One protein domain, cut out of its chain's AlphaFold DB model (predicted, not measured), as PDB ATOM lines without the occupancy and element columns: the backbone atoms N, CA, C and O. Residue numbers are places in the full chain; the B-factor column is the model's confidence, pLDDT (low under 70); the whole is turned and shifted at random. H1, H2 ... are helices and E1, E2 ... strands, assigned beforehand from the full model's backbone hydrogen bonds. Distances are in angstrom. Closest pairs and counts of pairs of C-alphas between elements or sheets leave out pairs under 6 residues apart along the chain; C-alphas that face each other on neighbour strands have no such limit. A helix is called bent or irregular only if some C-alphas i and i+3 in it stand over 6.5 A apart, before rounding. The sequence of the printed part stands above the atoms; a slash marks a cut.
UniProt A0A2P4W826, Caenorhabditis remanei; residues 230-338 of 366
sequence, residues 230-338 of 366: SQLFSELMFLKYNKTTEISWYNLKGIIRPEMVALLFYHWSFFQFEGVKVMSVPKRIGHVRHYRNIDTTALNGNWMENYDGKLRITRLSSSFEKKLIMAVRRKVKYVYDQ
ATOM      1  N   SER A 230     -31.074  -4.508  -6.481       91.06
ATOM      2  CA  SER A 230     -30.154  -5.201  -5.566       91.06
ATOM      3  C   SER A 230     -30.566  -6.656  -5.316       91.06
ATOM      4  O   SER A 230     -29.744  -7.564  -5.448       91.06
ATOM      5  N   GLN A 231     -31.856  -6.891  -5.051       90.44
ATOM      6  CA  GLN A 231     -32.386  -8.243  -4.875       90.44
ATOM      7  C   GLN A 231     -32.304  -9.058  -6.173       90.44
ATOM      8  O   GLN A 231     -31.909 -10.222  -6.151       90.44
ATOM      9  N   LEU A 232     -32.619  -8.451  -7.324       90.38
ATOM     10  CA  LEU A 232     -32.456  -9.123  -8.612       90.38
ATOM     11  C   LEU A 232     -31.007  -9.586  -8.798       90.38
ATOM     12  O   LEU A 232     -30.780 -10.737  -9.158       90.38
ATOM     13  N   PHE A 233     -30.031  -8.715  -8.524       92.25
ATOM     14  CA  PHE A 233     -28.609  -9.034  -8.625       92.25
ATOM     15  C   PHE A 233     -28.195 -10.189  -7.706       92.25
ATOM     16  O   PHE A 233     -27.440 -11.057  -8.153       92.25
ATOM     17  N   SER A 234     -28.686 -10.232  -6.461       92.44
ATOM     18  CA  SER A 234     -28.375 -11.327  -5.531       92.44
ATOM     19  C   SER A 234     -28.991 -12.664  -5.952       92.44
ATOM     20  O   SER A 234     -28.427 -13.711  -5.640       92.44
ATOM     21  N   GLU A 235     -30.099 -12.639  -6.697       91.75
ATOM     22  CA  GLU A 235     -30.819 -13.834  -7.156       91.75
ATOM     23  C   GLU A 235     -30.414 -14.327  -8.556       91.75
ATOM     24  O   GLU A 235     -30.863 -15.383  -9.006       91.75
ATOM     25  N   LEU A 236     -29.505 -13.634  -9.252       92.19
ATOM     26  CA  LEU A 236     -28.971 -14.131 -10.520       92.19
ATOM     27  C   LEU A 236     -28.214 -15.448 -10.298       92.19
ATOM     28  O   LEU A 236     -27.095 -15.463  -9.780       92.19
ATOM     29  N   MET A 237     -28.793 -16.560 -10.762       91.50
ATOM     30  CA  MET A 237     -28.268 -17.916 -10.532       91.50
ATOM     31  C   MET A 237     -26.792 -18.083 -10.921       91.50
ATOM     32  O   MET A 237     -26.042 -18.764 -10.228       91.50
ATOM     33  N   PHE A 238     -26.337 -17.445 -12.002       90.94
ATOM     34  CA  PHE A 238     -24.939 -17.528 -12.446       90.94
ATOM     35  C   PHE A 238     -23.955 -16.744 -11.566       90.94
ATOM     36  O   PHE A 238     -22.756 -17.022 -11.619       90.94
ATOM     37  N   LEU A 239     -24.441 -15.799 -10.755       92.50
ATOM     38  CA  LEU A 239     -23.653 -15.094  -9.745       92.50
ATOM     39  C   LEU A 239     -23.684 -15.835  -8.408       92.50
ATOM     40  O   LEU A 239     -22.619 -16.081  -7.838       92.50
ATOM     41  N   LYS A 240     -24.890 -16.205  -7.955       92.56
ATOM     42  CA  LYS A 240     -25.172 -16.872  -6.675       92.56
ATOM     43  C   LYS A 240     -24.570 -18.275  -6.622       92.56
ATOM     44  O   LYS A 240     -23.798 -18.597  -5.723       92.56
ATOM     45  N   TYR A 241     -24.839 -19.085  -7.644       91.31
ATOM     46  CA  TYR A 241     -24.361 -20.460  -7.766       91.31
ATOM     47  C   TYR A 241     -23.179 -20.519  -8.742       91.31
ATOM     48  O   TYR A 241     -23.283 -20.949  -9.894       91.31
ATOM     49  N   ASN A 242     -22.031 -20.019  -8.285       91.19
ATOM     50  CA  ASN A 242     -20.805 -19.952  -9.087       91.19
ATOM     51  C   ASN A 242     -19.767 -21.028  -8.738       91.19
ATOM     52  O   ASN A 242     -18.724 -21.078  -9.379       91.19
ATOM     53  N   LYS A 243     -20.045 -21.886  -7.754       90.69
ATOM     54  CA  LYS A 243     -19.221 -23.051  -7.431       90.69
ATOM     55  C   LYS A 243     -19.755 -24.257  -8.199       90.69
ATOM     56  O   LYS A 243     -20.863 -24.702  -7.923       90.69
ATOM     57  N   THR A 244     -19.001 -24.759  -9.170       87.62
ATOM     58  CA  THR A 244     -19.409 -25.901 -10.003       87.62
ATOM     59  C   THR A 244     -18.290 -26.934 -10.102       87.62
ATOM     60  O   THR A 244     -17.128 -26.623  -9.847       87.62
ATOM     61  N   THR A 245     -18.653 -28.149 -10.496       87.94
ATOM     62  CA  THR A 245     -17.733 -29.231 -10.877       87.94
ATOM     63  C   THR A 245     -17.277 -29.073 -12.340       87.94
ATOM     64  O   THR A 245     -17.672 -28.113 -13.022       87.94
ATOM     65  N   GLU A 246     -16.407 -29.963 -12.814       84.38
ATOM     66  CA  GLU A 246     -15.945 -30.036 -14.195       84.38
ATOM     67  C   GLU A 246     -17.064 -30.344 -15.201       84.38
ATOM     68  O   GLU A 246     -18.175 -30.764 -14.875       84.38
ATOM     69  N   ILE A 247     -16.757 -30.119 -16.479       78.62
ATOM     70  CA  ILE A 247     -17.626 -30.542 -17.574       78.62
ATOM     71  C   ILE A 247     -17.327 -32.012 -17.860       78.62
ATOM     72  O   ILE A 247     -16.200 -32.356 -18.205       78.62
ATOM     73  N   SER A 248     -18.357 -32.850 -17.783       74.62
ATOM     74  CA  SER A 248     -18.296 -34.259 -18.172       74.62
ATOM     75  C   SER A 248     -19.094 -34.489 -19.459       74.62
ATOM     76  O   SER A 248     -20.192 -33.947 -19.618       74.62
ATOM     77  N   TRP A 249     -18.554 -35.304 -20.372       67.12
ATOM     78  CA  TRP A 249     -19.186 -35.658 -21.654       67.12
ATOM     79  C   TRP A 249     -20.563 -36.307 -21.489       67.12
ATOM     80  O   TRP A 249     -21.424 -36.154 -22.353       67.12
ATOM     81  N   TYR A 250     -20.815 -36.942 -20.344       65.12
ATOM     82  CA  TYR A 250     -22.115 -37.512 -20.005       65.12
ATOM     83  C   TYR A 250     -23.212 -36.461 -19.769       65.12
ATOM     84  O   TYR A 250     -24.370 -36.839 -19.641       65.12
ATOM     85  N   ASN A 251     -22.890 -35.160 -19.726       68.50
ATOM     86  CA  ASN A 251     -23.813 -34.074 -19.365       68.50
ATOM     87  C   ASN A 251     -24.029 -33.037 -20.467       68.50
ATOM     88  O   ASN A 251     -24.338 -31.876 -20.175       68.50
ATOM     89  N   LEU A 252     -23.857 -33.423 -21.731       75.00
ATOM     90  CA  LEU A 252     -24.234 -32.548 -22.834       75.00
ATOM     91  C   LEU A 252     -25.707 -32.145 -22.692       75.00
ATOM     92  O   LEU A 252     -26.549 -32.919 -22.256       75.00
ATOM     93  N   LYS A 253     -26.019 -30.890 -22.994       79.12
ATOM     94  CA  LYS A 253     -27.391 -30.384 -22.977       79.12
ATOM     95  C   LYS A 253     -27.696 -29.857 -24.365       79.12
ATOM     96  O   LYS A 253     -26.911 -29.089 -24.917       79.12
ATOM     97  N   GLY A 254     -28.815 -30.301 -24.921       79.75
ATOM     98  CA  GLY A 254     -29.287 -29.879 -26.231       79.75
ATOM     99  C   GLY A 254     -30.345 -28.790 -26.123       79.75
ATOM    100  O   GLY A 254     -31.128 -28.761 -25.174       79.75
ATOM    101  N   ILE A 255     -30.382 -27.917 -27.125       84.38
ATOM    102  CA  ILE A 255     -31.579 -27.147 -27.461       84.38
ATOM    103  C   ILE A 255     -32.239 -27.908 -28.601       84.38
ATOM    104  O   ILE A 255     -31.589 -28.206 -29.603       84.38
ATOM    105  N   ILE A 256     -33.509 -28.241 -28.430       86.56
ATOM    106  CA  ILE A 256     -34.277 -29.020 -29.397       86.56
ATOM    107  C   ILE A 256     -35.479 -28.212 -29.864       86.56
ATOM    108  O   ILE A 256     -35.960 -27.333 -29.149       86.56
ATOM    109  N   ARG A 257     -35.969 -28.555 -31.051       86.81
ATOM    110  CA  ARG A 257     -37.311 -28.208 -31.513       86.81
ATOM    111  C   ARG A 257     -38.234 -29.368 -31.142       86.81
ATOM    112  O   ARG A 257     -38.086 -30.421 -31.765       86.81
ATOM    113  N   PRO A 258     -39.070 -29.249 -30.095       82.75
ATOM    114  CA  PRO A 258     -39.884 -30.364 -29.613       82.75
ATOM    115  C   PRO A 258     -40.782 -30.962 -30.700       82.75
ATOM    116  O   PRO A 258     -40.941 -32.170 -30.755       82.75
ATOM    117  N   GLU A 259     -41.289 -30.131 -31.611       83.38
ATOM    118  CA  GLU A 259     -42.121 -30.529 -32.747       83.38
ATOM    119  C   GLU A 259     -41.377 -31.373 -33.793       83.38
ATOM    120  O   GLU A 259     -42.000 -32.039 -34.607       83.38
ATOM    121  N   MET A 260     -40.040 -31.370 -33.767       89.62
ATOM    122  CA  MET A 260     -39.206 -32.113 -34.715       89.62
ATOM    123  C   MET A 260     -38.568 -33.378 -34.108       89.62
ATOM    124  O   MET A 260     -37.831 -34.092 -34.792       89.62
ATOM    125  N   VAL A 261     -38.784 -33.641 -32.815       89.62
ATOM    126  CA  VAL A 261     -38.118 -34.718 -32.071       89.62
ATOM    127  C   VAL A 261     -39.160 -35.583 -31.377       89.62
ATOM    128  O   VAL A 261     -39.808 -35.145 -30.435       89.62
ATOM    129  N   ALA A 262     -39.261 -36.841 -31.799       86.25
ATOM    130  CA  ALA A 262     -40.229 -37.789 -31.255       86.25
ATOM    131  C   ALA A 262     -39.759 -38.447 -29.949       86.25
ATOM    132  O   ALA A 262     -40.573 -38.804 -29.101       86.25
ATOM    133  N   LEU A 263     -38.444 -38.618 -29.771       85.44
ATOM    134  CA  LEU A 263     -37.895 -39.236 -28.565       85.44
ATOM    135  C   LEU A 263     -36.568 -38.604 -28.155       85.44
ATOM    136  O   LEU A 263     -35.631 -38.490 -28.949       85.44
ATOM    137  N   LEU A 264     -36.479 -38.275 -26.868       84.25
ATOM    138  CA  LEU A 264     -35.244 -37.883 -26.201       84.25
ATOM    139  C   LEU A 264     -34.722 -39.039 -25.360       84.25
ATOM    140  O   LEU A 264     -35.462 -39.639 -24.586       84.25
ATOM    141  N   PHE A 265     -33.426 -39.303 -25.468       78.25
ATOM    142  CA  PHE A 265     -32.733 -40.234 -24.594       78.25
ATOM    143  C   PHE A 265     -31.632 -39.488 -23.844       78.25
ATOM    144  O   PHE A 265     -30.620 -39.098 -24.434       78.25
ATOM    145  N   TYR A 266     -31.859 -39.262 -22.544       75.50
ATOM    146  CA  TYR A 266     -31.045 -38.429 -21.650       75.50
ATOM    147  C   TYR A 266     -30.783 -37.013 -22.182       75.50
ATOM    148  O   TYR A 266     -31.436 -36.048 -21.793       75.50
ATOM    149  N   HIS A 267     -29.788 -36.897 -23.052       78.44
ATOM    150  CA  HIS A 267     -29.179 -35.660 -23.520       78.44
ATOM    151  C   HIS A 267     -29.216 -35.508 -25.045       78.44
ATOM    152  O   HIS A 267     -28.729 -34.507 -25.570       78.44
ATOM    153  N   TRP A 268     -29.803 -36.481 -25.746       79.56
ATOM    154  CA  TRP A 268     -29.774 -36.587 -27.200       79.56
ATOM    155  C   TRP A 268     -31.178 -36.766 -27.770       79.56
ATOM    156  O   TRP A 268     -32.007 -37.472 -27.194       79.56
ATOM    157  N   SER A 269     -31.428 -36.159 -28.929       86.56
ATOM    158  CA  SER A 269     -32.568 -36.509 -29.771       86.56
ATOM    159  C   SER A 269     -32.271 -37.829 -30.465       86.56
ATOM    160  O   SER A 269     -31.334 -37.919 -31.256       86.56
ATOM    161  N   PHE A 270     -33.046 -38.860 -30.154       86.25
ATOM    162  CA  PHE A 270     -32.835 -40.189 -30.714       86.25
ATOM    163  C   PHE A 270     -33.679 -40.383 -31.975       86.25
ATOM    164  O   PHE A 270     -33.130 -40.512 -33.065       86.25
ATOM    165  N   PHE A 271     -35.006 -40.296 -31.845       90.38
ATOM    166  CA  PHE A 271     -35.917 -40.304 -32.988       90.38
ATOM    167  C   PHE A 271     -36.281 -38.880 -33.387       90.38
ATOM    168  O   PHE A 271     -36.698 -38.067 -32.558       90.38
ATOM    169  N   GLN A 272     -36.069 -38.581 -34.662       92.50
ATOM    170  CA  GLN A 272     -36.156 -37.252 -35.251       92.50
ATOM    171  C   GLN A 272     -36.943 -37.362 -36.551       92.50
ATOM    172  O   GLN A 272     -36.751 -38.322 -37.299       92.50
ATOM    173  N   PHE A 273     -37.798 -36.381 -36.818       91.81
ATOM    174  CA  PHE A 273     -38.499 -36.303 -38.095       91.81
ATOM    175  C   PHE A 273     -37.569 -35.810 -39.208       91.81
ATOM    176  O   PHE A 273     -36.455 -35.328 -38.965       91.81
ATOM    177  N   GLU A 274     -38.019 -35.951 -40.451       91.88
ATOM    178  CA  GLU A 274     -37.246 -35.534 -41.616       91.88
ATOM    179  C   GLU A 274     -36.873 -34.039 -41.552       91.88
ATOM    180  O   GLU A 274     -37.610 -33.192 -41.048       91.88
ATOM    181  N   GLY A 275     -35.676 -33.702 -42.041       90.44
ATOM    182  CA  GLY A 275     -35.178 -32.325 -42.074       90.44
ATOM    183  C   GLY A 275     -34.516 -31.837 -40.780       90.44
ATOM    184  O   GLY A 275     -34.019 -30.705 -40.738       90.44
ATOM    185  N   VAL A 276     -34.439 -32.665 -39.731       91.88
ATOM    186  CA  VAL A 276     -33.651 -32.337 -38.535       91.88
ATOM    187  C   VAL A 276     -32.158 -32.387 -38.842       91.88
ATOM    188  O   VAL A 276     -31.628 -33.367 -39.358       91.88
ATOM    189  N   LYS A 277     -31.459 -31.310 -38.480       90.50
ATOM    190  CA  LYS A 277     -29.997 -31.241 -38.495       90.50
ATOM    191  C   LYS A 277     -29.503 -31.149 -37.062       90.50
ATOM    192  O   LYS A 277     -29.774 -30.165 -36.376       90.50
ATOM    193  N   VAL A 278     -28.765 -32.164 -36.625       87.69
ATOM    194  CA  VAL A 278     -28.099 -32.162 -35.321       87.69
ATOM    195  C   VAL A 278     -26.683 -31.642 -35.499       87.69
ATOM    196  O   VAL A 278     -25.939 -32.116 -36.356       87.69
ATOM    197  N   MET A 279     -26.298 -30.672 -34.677       86.94
ATOM    198  CA  MET A 279     -24.932 -30.168 -34.641       86.94
ATOM    199  C   MET A 279     -24.443 -30.050 -33.203       86.94
ATOM    200  O   MET A 279     -25.143 -29.536 -32.330       86.94
ATOM    201  N   SER A 280     -23.208 -30.483 -32.969       84.94
ATOM    202  CA  SER A 280     -22.496 -30.176 -31.733       84.94
ATOM    203  C   SER A 280     -21.968 -28.751 -31.807       84.94
ATOM    204  O   SER A 280     -21.284 -28.366 -32.756       84.94
ATOM    205  N   VAL A 281     -22.288 -27.955 -30.796       83.81
ATOM    206  CA  VAL A 281     -21.932 -26.539 -30.750       83.81
ATOM    207  C   VAL A 281     -20.747 -26.353 -29.797       83.81
ATOM    208  O   VAL A 281     -20.828 -26.780 -28.643       83.81
ATOM    209  N   PRO A 282     -19.635 -25.719 -30.221       80.81
ATOM    210  CA  PRO A 282     -18.514 -25.490 -29.319       80.81
ATOM    211  C   PRO A 282     -18.892 -24.466 -28.243       80.81
ATOM    212  O   PRO A 282     -19.616 -23.507 -28.513       80.81
ATOM    213  N   LYS A 283     -18.316 -24.601 -27.040       74.38
ATOM    214  CA  LYS A 283     -18.585 -23.733 -25.871       74.38
ATOM    215  C   LYS A 283     -18.454 -22.226 -26.151       74.38
ATOM    216  O   LYS A 283     -19.064 -21.413 -25.471       74.38
ATOM    217  N   ARG A 284     -17.674 -21.835 -27.164       79.88
ATOM    218  CA  ARG A 284     -17.544 -20.429 -27.588       79.88
ATOM    219  C   ARG A 284     -18.838 -19.822 -28.149       79.88
ATOM    220  O   ARG A 284     -18.946 -18.605 -28.194       79.88
ATOM    221  N   ILE A 285     -19.782 -20.650 -28.595       83.88
ATOM    222  CA  ILE A 285     -21.055 -20.222 -29.195       83.88
ATOM    223  C   ILE A 285     -22.176 -20.183 -28.149       83.88
ATOM    224  O   ILE A 285     -23.055 -19.331 -28.228       83.88
ATOM    225  N   GLY A 286     -22.142 -21.070 -27.150       78.75
ATOM    226  CA  GLY A 286     -23.165 -21.147 -26.110       78.75
ATOM    227  C   GLY A 286     -22.618 -21.698 -24.797       78.75
ATOM    228  O   GLY A 286     -21.751 -22.572 -24.786       78.75
ATOM    229  N   HIS A 287     -23.141 -21.186 -23.681       79.81
ATOM    230  CA  HIS A 287     -22.758 -21.603 -22.332       79.81
ATOM    231  C   HIS A 287     -23.983 -22.119 -21.577       79.81
ATOM    232  O   HIS A 287     -24.927 -21.367 -21.348       79.81
ATOM    233  N   VAL A 288     -23.950 -23.382 -21.156       81.69
ATOM    234  CA  VAL A 288     -25.012 -24.007 -20.355       81.69
ATOM    235  C   VAL A 288     -24.494 -24.254 -18.940       81.69
ATOM    236  O   VAL A 288     -23.374 -24.732 -18.757       81.69
ATOM    237  N   ARG A 289     -25.306 -23.922 -17.930       82.75
ATOM    238  CA  ARG A 289     -25.084 -24.318 -16.532       82.75
ATOM    239  C   ARG A 289     -26.227 -25.219 -16.095       82.75
ATOM    240  O   ARG A 289     -27.386 -24.855 -16.252       82.75
ATOM    241  N   HIS A 290     -25.883 -26.379 -15.555       83.38
ATOM    242  CA  HIS A 290     -26.832 -27.305 -14.957       83.38
ATOM    243  C   HIS A 290     -26.703 -27.185 -13.440       83.38
ATOM    244  O   HIS A 290     -25.631 -27.437 -12.893       83.38
ATOM    245  N   TYR A 291     -27.770 -26.743 -12.784       85.44
ATOM    246  CA  TYR A 291     -27.827 -26.623 -11.333       85.44
ATOM    247  C   TYR A 291     -28.540 -27.835 -10.760       85.44
ATOM    248  O   TYR A 291     -29.567 -28.253 -11.291       85.44
ATOM    249  N   ARG A 292     -27.985 -28.398  -9.690       81.62
ATOM    250  CA  ARG A 292     -28.517 -29.590  -9.038       81.62
ATOM    251  C   ARG A 292     -28.480 -29.410  -7.531       81.62
ATOM    252  O   ARG A 292     -27.612 -28.704  -7.018       81.62
ATOM    253  N   ASN A 293     -29.435 -30.029  -6.843       83.81
ATOM    254  CA  ASN A 293     -29.458 -30.046  -5.387       83.81
ATOM    255  C   ASN A 293     -28.203 -30.765  -4.857       83.81
ATOM    256  O   ASN A 293     -27.817 -31.795  -5.404       83.81
ATOM    257  N   ILE A 294     -27.564 -30.206  -3.831       82.12
ATOM    258  CA  ILE A 294     -26.387 -30.788  -3.166       82.12
ATOM    259  C   ILE A 294     -26.761 -31.685  -1.981       82.12
ATOM    260  O   ILE A 294     -25.885 -32.308  -1.392       82.12
ATOM    261  N   ASP A 295     -28.044 -31.733  -1.625       86.88
ATOM    262  CA  ASP A 295     -28.570 -32.647  -0.622       86.88
ATOM    263  C   ASP A 295     -28.444 -34.095  -1.115       86.88
ATOM    264  O   ASP A 295     -29.094 -34.505  -2.082       86.88
ATOM    265  N   THR A 296     -27.591 -34.865  -0.446       83.06
ATOM    266  CA  THR A 296     -27.318 -36.267  -0.774       83.06
ATOM    267  C   THR A 296     -28.486 -37.188  -0.439       83.06
ATOM    268  O   THR A 296     -28.540 -38.296  -0.967       83.06
ATOM    269  N   THR A 297     -29.430 -36.738   0.391       86.56
ATOM    270  CA  THR A 297     -30.635 -37.499   0.756       86.56
ATOM    271  C   THR A 297     -31.770 -37.331  -0.256       86.56
ATOM    272  O   THR A 297     -32.714 -38.121  -0.265       86.56
ATOM    273  N   ALA A 298     -31.677 -36.340  -1.148       86.75
ATOM    274  CA  ALA A 298     -32.651 -36.128  -2.211       86.75
ATOM    275  C   ALA A 298     -32.566 -37.217  -3.300       86.75
ATOM    276  O   ALA A 298     -31.544 -37.884  -3.479       86.75
ATOM    277  N   LEU A 299     -33.636 -37.363  -4.091       77.12
ATOM    278  CA  LEU A 299     -33.669 -38.301  -5.219       77.12
ATOM    279  C   LEU A 299     -32.511 -38.021  -6.194       77.12
ATOM    280  O   LEU A 299     -32.382 -36.920  -6.734       77.12
ATOM    281  N   ASN A 300     -31.679 -39.037  -6.444       75.81
ATOM    282  CA  ASN A 300     -30.431 -38.918  -7.204       75.81
ATOM    283  C   ASN A 300     -29.475 -37.828  -6.660       75.81
ATOM    284  O   ASN A 300     -28.848 -37.100  -7.445       75.81
ATOM    285  N   GLY A 301     -29.393 -37.691  -5.331       81.94
ATOM    286  CA  GLY A 301     -28.496 -36.778  -4.613       81.94
ATOM    287  C   GLY A 301     -27.021 -37.198  -4.637       81.94
ATOM    288  O   GLY A 301     -26.138 -36.360  -4.481       81.94
ATOM    289  N   ASN A 302     -26.728 -38.460  -4.956       84.38
ATOM    290  CA  ASN A 302     -25.372 -39.013  -5.071       84.38
ATOM    291  C   ASN A 302     -24.644 -38.639  -6.380       84.38
ATOM    292  O   ASN A 302     -23.631 -39.224  -6.748       84.38
ATOM    293  N   TRP A 303     -25.145 -37.653  -7.123       83.62
ATOM    294  CA  TRP A 303     -24.628 -37.319  -8.448       83.62
ATOM    295  C   TRP A 303     -23.156 -36.908  -8.463       83.62
ATOM    296  O   TRP A 303     -22.501 -37.147  -9.475       83.62
ATOM    297  N   MET A 304     -22.651 -36.334  -7.366       83.38
ATOM    298  CA  MET A 304     -21.252 -35.929  -7.195       83.38
ATOM    299  C   MET A 304     -20.264 -37.101  -7.297       83.38
ATOM    300  O   MET A 304     -19.111 -36.865  -7.642       83.38
ATOM    301  N   GLU A 305     -20.704 -38.345  -7.074       85.00
ATOM    302  CA  GLU A 305     -19.881 -39.557  -7.243       85.00
ATOM    303  C   GLU A 305     -19.428 -39.766  -8.697       85.00
ATOM    304  O   GLU A 305     -18.428 -40.428  -8.950       85.00
ATOM    305  N   ASN A 306     -20.136 -39.167  -9.663       82.94
ATOM    306  CA  ASN A 306     -19.806 -39.254 -11.089       82.94
ATOM    307  C   ASN A 306     -18.823 -38.163 -11.560       82.94
ATOM    308  O   ASN A 306     -18.647 -37.982 -12.768       82.94
ATOM    309  N   TYR A 307     -18.238 -37.405 -10.629       84.88
ATOM    310  CA  TYR A 307     -17.369 -36.255 -10.890       84.88
ATOM    311  C   TYR A 307     -16.128 -36.275  -9.988       84.88
ATOM    312  O   TYR A 307     -15.991 -37.128  -9.114       84.88
ATOM    313  N   ASP A 308     -15.239 -35.291 -10.145       83.94
ATOM    314  CA  ASP A 308     -14.020 -35.133  -9.338       83.94
ATOM    315  C   ASP A 308     -14.269 -34.851  -7.836       83.94
ATOM    316  O   ASP A 308     -13.318 -34.736  -7.055       83.94
ATOM    317  N   GLY A 309     -15.538 -34.726  -7.426       80.06
ATOM    318  CA  GLY A 309     -15.960 -34.466  -6.051       80.06
ATOM    319  C   GLY A 309     -15.685 -33.037  -5.564       80.06
ATOM    320  O   GLY A 309     -16.001 -32.707  -4.420       80.06
ATOM    321  N   LYS A 310     -15.098 -32.166  -6.395       86.81
ATOM    322  CA  LYS A 310     -14.581 -30.852  -5.997       86.81
ATOM    323  C   LYS A 310     -15.329 -29.729  -6.701       86.81
ATOM    324  O   LYS A 310     -15.331 -29.576  -7.918       86.81
ATOM    325  N   LEU A 311     -15.892 -28.835  -5.898       89.38
ATOM    326  CA  LEU A 311     -16.481 -27.603  -6.406       89.38
ATOM    327  C   LEU A 311     -15.417 -26.514  -6.537       89.38
ATOM    328  O   LEU A 311     -14.670 -26.235  -5.599       89.38
ATOM    329  N   ARG A 312     -15.384 -25.848  -7.689       91.50
ATOM    330  CA  ARG A 312     -14.484 -24.723  -7.964       91.50
ATOM    331  C   ARG A 312     -15.281 -23.511  -8.401       91.50
ATOM    332  O   ARG A 312     -16.361 -23.635  -8.975       91.50
ATOM    333  N   ILE A 313     -14.741 -22.326  -8.146       92.00
ATOM    334  CA  ILE A 313     -15.359 -21.087  -8.613       92.00
ATOM    335  C   ILE A 313     -15.231 -21.034 -10.138       92.00
ATOM    336  O   ILE A 313     -14.136 -20.925 -10.683       92.00
ATOM    337  N   THR A 314     -16.364 -21.081 -10.828       88.25
ATOM    338  CA  THR A 314     -16.468 -20.934 -12.275       88.25
ATOM    339  C   THR A 314     -17.254 -19.663 -12.572       88.25
ATOM    340  O   THR A 314     -18.486 -19.633 -12.572       88.25
ATOM    341  N   ARG A 315     -16.546 -18.557 -12.813       88.81
ATOM    342  CA  ARG A 315     -17.163 -17.305 -13.281       88.81
ATOM    343  C   ARG A 315     -17.251 -17.282 -14.799       88.81
ATOM    344  O   ARG A 315     -16.479 -17.938 -15.496       88.81
ATOM    345  N   LEU A 316     -18.235 -16.549 -15.306       89.31
ATOM    346  CA  LEU A 316     -18.277 -16.219 -16.726       89.31
ATOM    347  C   LEU A 316     -17.191 -15.174 -17.018       89.31
ATOM    348  O   LEU A 316     -16.739 -14.471 -16.113       89.31
ATOM    349  N   SER A 317     -16.773 -15.037 -18.278       90.00
ATOM    350  CA  SER A 317     -15.880 -13.933 -18.650       90.00
ATOM    351  C   SER A 317     -16.529 -12.603 -18.259       90.00
ATOM    352  O   SER A 317     -17.712 -12.409 -18.554       90.00
ATOM    353  N   SER A 318     -15.771 -11.685 -17.653       93.50
ATOM    354  CA  SER A 318     -16.310 -10.432 -17.099       93.50
ATOM    355  C   SER A 318     -17.168  -9.641 -18.100       93.50
ATOM    356  O   SER A 318     -18.230  -9.128 -17.750       93.50
ATOM    357  N   SER A 319     -16.758  -9.596 -19.372       93.81
ATOM    358  CA  SER A 319     -17.506  -8.921 -20.438       93.81
ATOM    359  C   SER A 319     -18.872  -9.568 -20.707       93.81
ATOM    360  O   SER A 319     -19.880  -8.868 -20.784       93.81
ATOM    361  N   PHE A 320     -18.924 -10.898 -20.821       91.31
ATOM    362  CA  PHE A 320     -20.168 -11.647 -21.015       91.31
ATOM    363  C   PHE A 320     -21.082 -11.566 -19.790       91.31
ATOM    364  O   PHE A 320     -22.279 -11.347 -19.936       91.31
ATOM    365  N   GLU A 321     -20.518 -11.675 -18.589       93.00
ATOM    366  CA  GLU A 321     -21.269 -11.600 -17.336       93.00
ATOM    367  C   GLU A 321     -21.995 -10.257 -17.193       93.00
ATOM    368  O   GLU A 321     -23.205 -10.233 -16.975       93.00
ATOM    369  N   LYS A 322     -21.297  -9.138 -17.434       95.38
ATOM    370  CA  LYS A 322     -21.896  -7.792 -17.444       95.38
ATOM    371  C   LYS A 322     -23.011  -7.665 -18.486       95.38
ATOM    372  O   LYS A 322     -24.064  -7.101 -18.197       95.38
ATOM    373  N   LYS A 323     -22.808  -8.205 -19.695       95.44
ATOM    374  CA  LYS A 323     -23.839  -8.207 -20.751       95.44
ATOM    375  C   LYS A 323     -25.075  -9.007 -20.338       95.44
ATOM    376  O   LYS A 323     -26.189  -8.523 -20.529       95.44
ATOM    377  N   LEU A 324     -24.882 -10.191 -19.754       93.88
ATOM    378  CA  LEU A 324     -25.965 -11.062 -19.301       93.88
ATOM    379  C   LEU A 324     -26.768 -10.410 -18.171       93.88
ATOM    380  O   LEU A 324     -27.990 -10.339 -18.258       93.88
ATOM    381  N   ILE A 325     -26.081  -9.848 -17.177       95.00
ATOM    382  CA  ILE A 325     -26.674  -9.037 -16.109       95.00
ATOM    383  C   ILE A 325     -27.590  -7.946 -16.687       95.00
ATOM    384  O   ILE A 325     -28.761  -7.849 -16.324       95.00
ATOM    385  N   MET A 326     -27.078  -7.138 -17.623       95.94
ATOM    386  CA  MET A 326     -27.854  -6.046 -18.222       95.94
ATOM    387  C   MET A 326     -29.040  -6.551 -19.047       95.94
ATOM    388  O   MET A 326     -30.074  -5.886 -19.104       95.94
ATOM    389  N   ALA A 327     -28.900  -7.693 -19.722       95.81
ATOM    390  CA  ALA A 327     -29.984  -8.305 -20.483       95.81
ATOM    391  C   ALA A 327     -31.112  -8.791 -19.561       95.81
ATOM    392  O   ALA A 327     -32.268  -8.447 -19.804       95.81
ATOM    393  N   VAL A 328     -30.776  -9.503 -18.477       93.69
ATOM    394  CA  VAL A 328     -31.760  -9.950 -17.478       93.69
ATOM    395  C   VAL A 328     -32.459  -8.749 -16.850       93.69
ATOM    396  O   VAL A 328     -33.684  -8.691 -16.865       93.69
ATOM    397  N   ARG A 329     -31.702  -7.736 -16.406       92.62
ATOM    398  CA  ARG A 329     -32.274  -6.508 -15.838       92.62
ATOM    399  C   ARG A 329     -33.268  -5.837 -16.783       92.62
ATOM    400  O   ARG A 329     -34.368  -5.496 -16.364       92.62
ATOM    401  N   ARG A 330     -32.904  -5.662 -18.060       91.94
ATOM    402  CA  ARG A 330     -33.803  -5.066 -19.064       91.94
ATOM    403  C   ARG A 330     -35.081  -5.879 -19.238       91.94
ATOM    404  O   ARG A 330     -36.145  -5.285 -19.343       91.94
ATOM    405  N   LYS A 331     -34.989  -7.213 -19.256       90.69
ATOM    406  CA  LYS A 331     -36.161  -8.081 -19.412       90.69
ATOM    407  C   LYS A 331     -37.074  -8.039 -18.187       90.69
ATOM    408  O   LYS A 331     -38.279  -7.951 -18.370       90.69
ATOM    409  N   VAL A 332     -36.513  -8.060 -16.978       86.75
ATOM    410  CA  VAL A 332     -37.276  -7.956 -15.724       86.75
ATOM    411  C   VAL A 332     -37.993  -6.610 -15.653       86.75
ATOM    412  O   VAL A 332     -39.207  -6.592 -15.498       86.75
ATOM    413  N   LYS A 333     -37.297  -5.492 -15.899       84.31
ATOM    414  CA  LYS A 333     -37.944  -4.172 -15.983       84.31
ATOM    415  C   LYS A 333     -39.010  -4.113 -17.072       84.31
ATOM    416  O   LYS A 333     -40.102  -3.622 -16.839       84.31
ATOM    417  N   TYR A 334     -38.749  -4.698 -18.240       83.12
ATOM    418  CA  TYR A 334     -39.763  -4.824 -19.287       83.12
ATOM    419  C   TYR A 334     -40.978  -5.661 -18.862       83.12
ATOM    420  O   TYR A 334     -41.996  -5.568 -19.520       83.12
ATOM    421  N   VAL A 335     -40.917  -6.508 -17.839       80.31
ATOM    422  CA  VAL A 335     -42.096  -7.255 -17.370       80.31
ATOM    423  C   VAL A 335     -42.793  -6.508 -16.235       80.31
ATOM    424  O   VAL A 335     -44.008  -6.366 -16.271       80.31
ATOM    425  N   TYR A 336     -42.029  -6.003 -15.263       77.06
ATOM    426  CA  TYR A 336     -42.569  -5.459 -14.014       77.06
ATOM    427  C   TYR A 336     -42.742  -3.934 -13.996       77.06
ATOM    428  O   TYR A 336     -43.618  -3.448 -13.293       77.06
ATOM    429  N   ASP A 337     -41.985  -3.179 -14.799       76.88
ATOM    430  CA  ASP A 337     -42.175  -1.725 -14.952       76.88
ATOM    431  C   ASP A 337     -43.202  -1.406 -16.061       76.88
ATOM    432  O   ASP A 337     -43.369  -0.250 -16.460       76.88
ATOM    433  N   GLN A 338     -43.894  -2.424 -16.593       68.31
ATOM    434  CA  GLN A 338     -45.010  -2.211 -17.512       68.31
ATOM    435  C   GLN A 338     -46.165  -1.612 -16.727       68.31
ATOM    436  O   GLN A 338     -46.835  -2.289 -15.948       68.31
TER     437      GLN A 338
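AT A GLANCE: This is residues 230 to 338 of the 366 residues of a protein of Caenorhabditis remanei (UniProt A0A2P4W826). What shape do these atoms make? They make a loose, open triangle of three parts that long links join: the helices H1, H2 and H4 gathered at one corner, the small hairpin of strands E1 and E2 at another, and the short helix H3 at the third. The link from E2 to H3 runs through the middle, and residues 333 to 338, of which 333 to 336 belong to H4, stick out at the end of the printed part. What is it built of? The printed part has 109 residues with four named helices and two named strands, in the order H1, H2, E1, E2, H3, H4; the class is mixed, helices and strands, with under half of the residues in named elements, and the one sheet is E1 - E2, antiparallel. How large is it? It is loose, with a radius of gyration of the C-alphas of 17.3 A and spans of 46 by 39 by 27 A.

IN THESE COORDINATES: Where do the first helices lie? H1 is residues 230 to 235, 8.8 A from first to last C-alpha, beginning at C-alpha 230 at (-30.154, -5.201, -5.566). H2 is residues 237 to 240, 5.1 A long. Where are the strands? E1 is residues 261 to 265, 10.7 A long, beginning at C-alpha 261 at (-38.118, -34.718, -32.071), and E2 is residues 268 to 272, 10.3 A long. What comes after them? H3 is residues 301 to 306, 11.1 A long, and it is irregular: C-alphas 301 and 304 are 7.7 A apart. H4, the longest helix, is residues 318 to 336, 26.9 A long, and ends at C-alpha 336 at (-42.569, -5.459, -14.014).

HOW THE PARTS SIT: How do H1, H2 and H4 stand to each other? H1 and H2 are close but not clearly touching, their closest C-alphas being those of Ser 234 and Lys 240, 6.5 A apart. H1 and H4 are also close but not clearly touching, closest at the C-alphas of Leu 232 and Arg 329, 7.7 A apart, and their lines are only just about perpendicular, at 71 degrees. H2 and H4 are near each other, with 5 pairs of C-alphas within 10 A. How are the strands paired? E1 and E2 form a hairpin, antiparallel at 147 degrees between their directions; N 262 and O 271, at 2.9 A, and N 268 and O 265, at 3.0 A, are within hydrogen-bond range. Which elements stay apart? H3 is apart from H1, H2, H4 and E1, and H4 is apart from E1 and E2. How regular are the helices' backbones? In H1 and H4 every O i to N i+4 pair is within hydrogen-bond range; in H3 it is 0 of 2, with 2 of 3 O i to N i+3 pairs within range, and H2 is too short for an O i to N i+4 pair.

THE WHOLE: How far does the whole reach? The two C-alphas farthest apart are those of Ser 230 and Glu 274, 47.6 A. Which links are long? H2 to E1, with 20 residues between them, E2 to H3, with 28, and H3 to H4, with 11, are long links; H1 to H2 and E1 to E2 are tight. Outside the named strands, residues 243 to 244 pair with residues 312 to 313, antiparallel. Is anything missing or uncertain? The printed part has no cut. The mean pLDDT of the printed part is 85.7, and residues 249 to 251 and residue 338 are under 70, where the model's confidence is low.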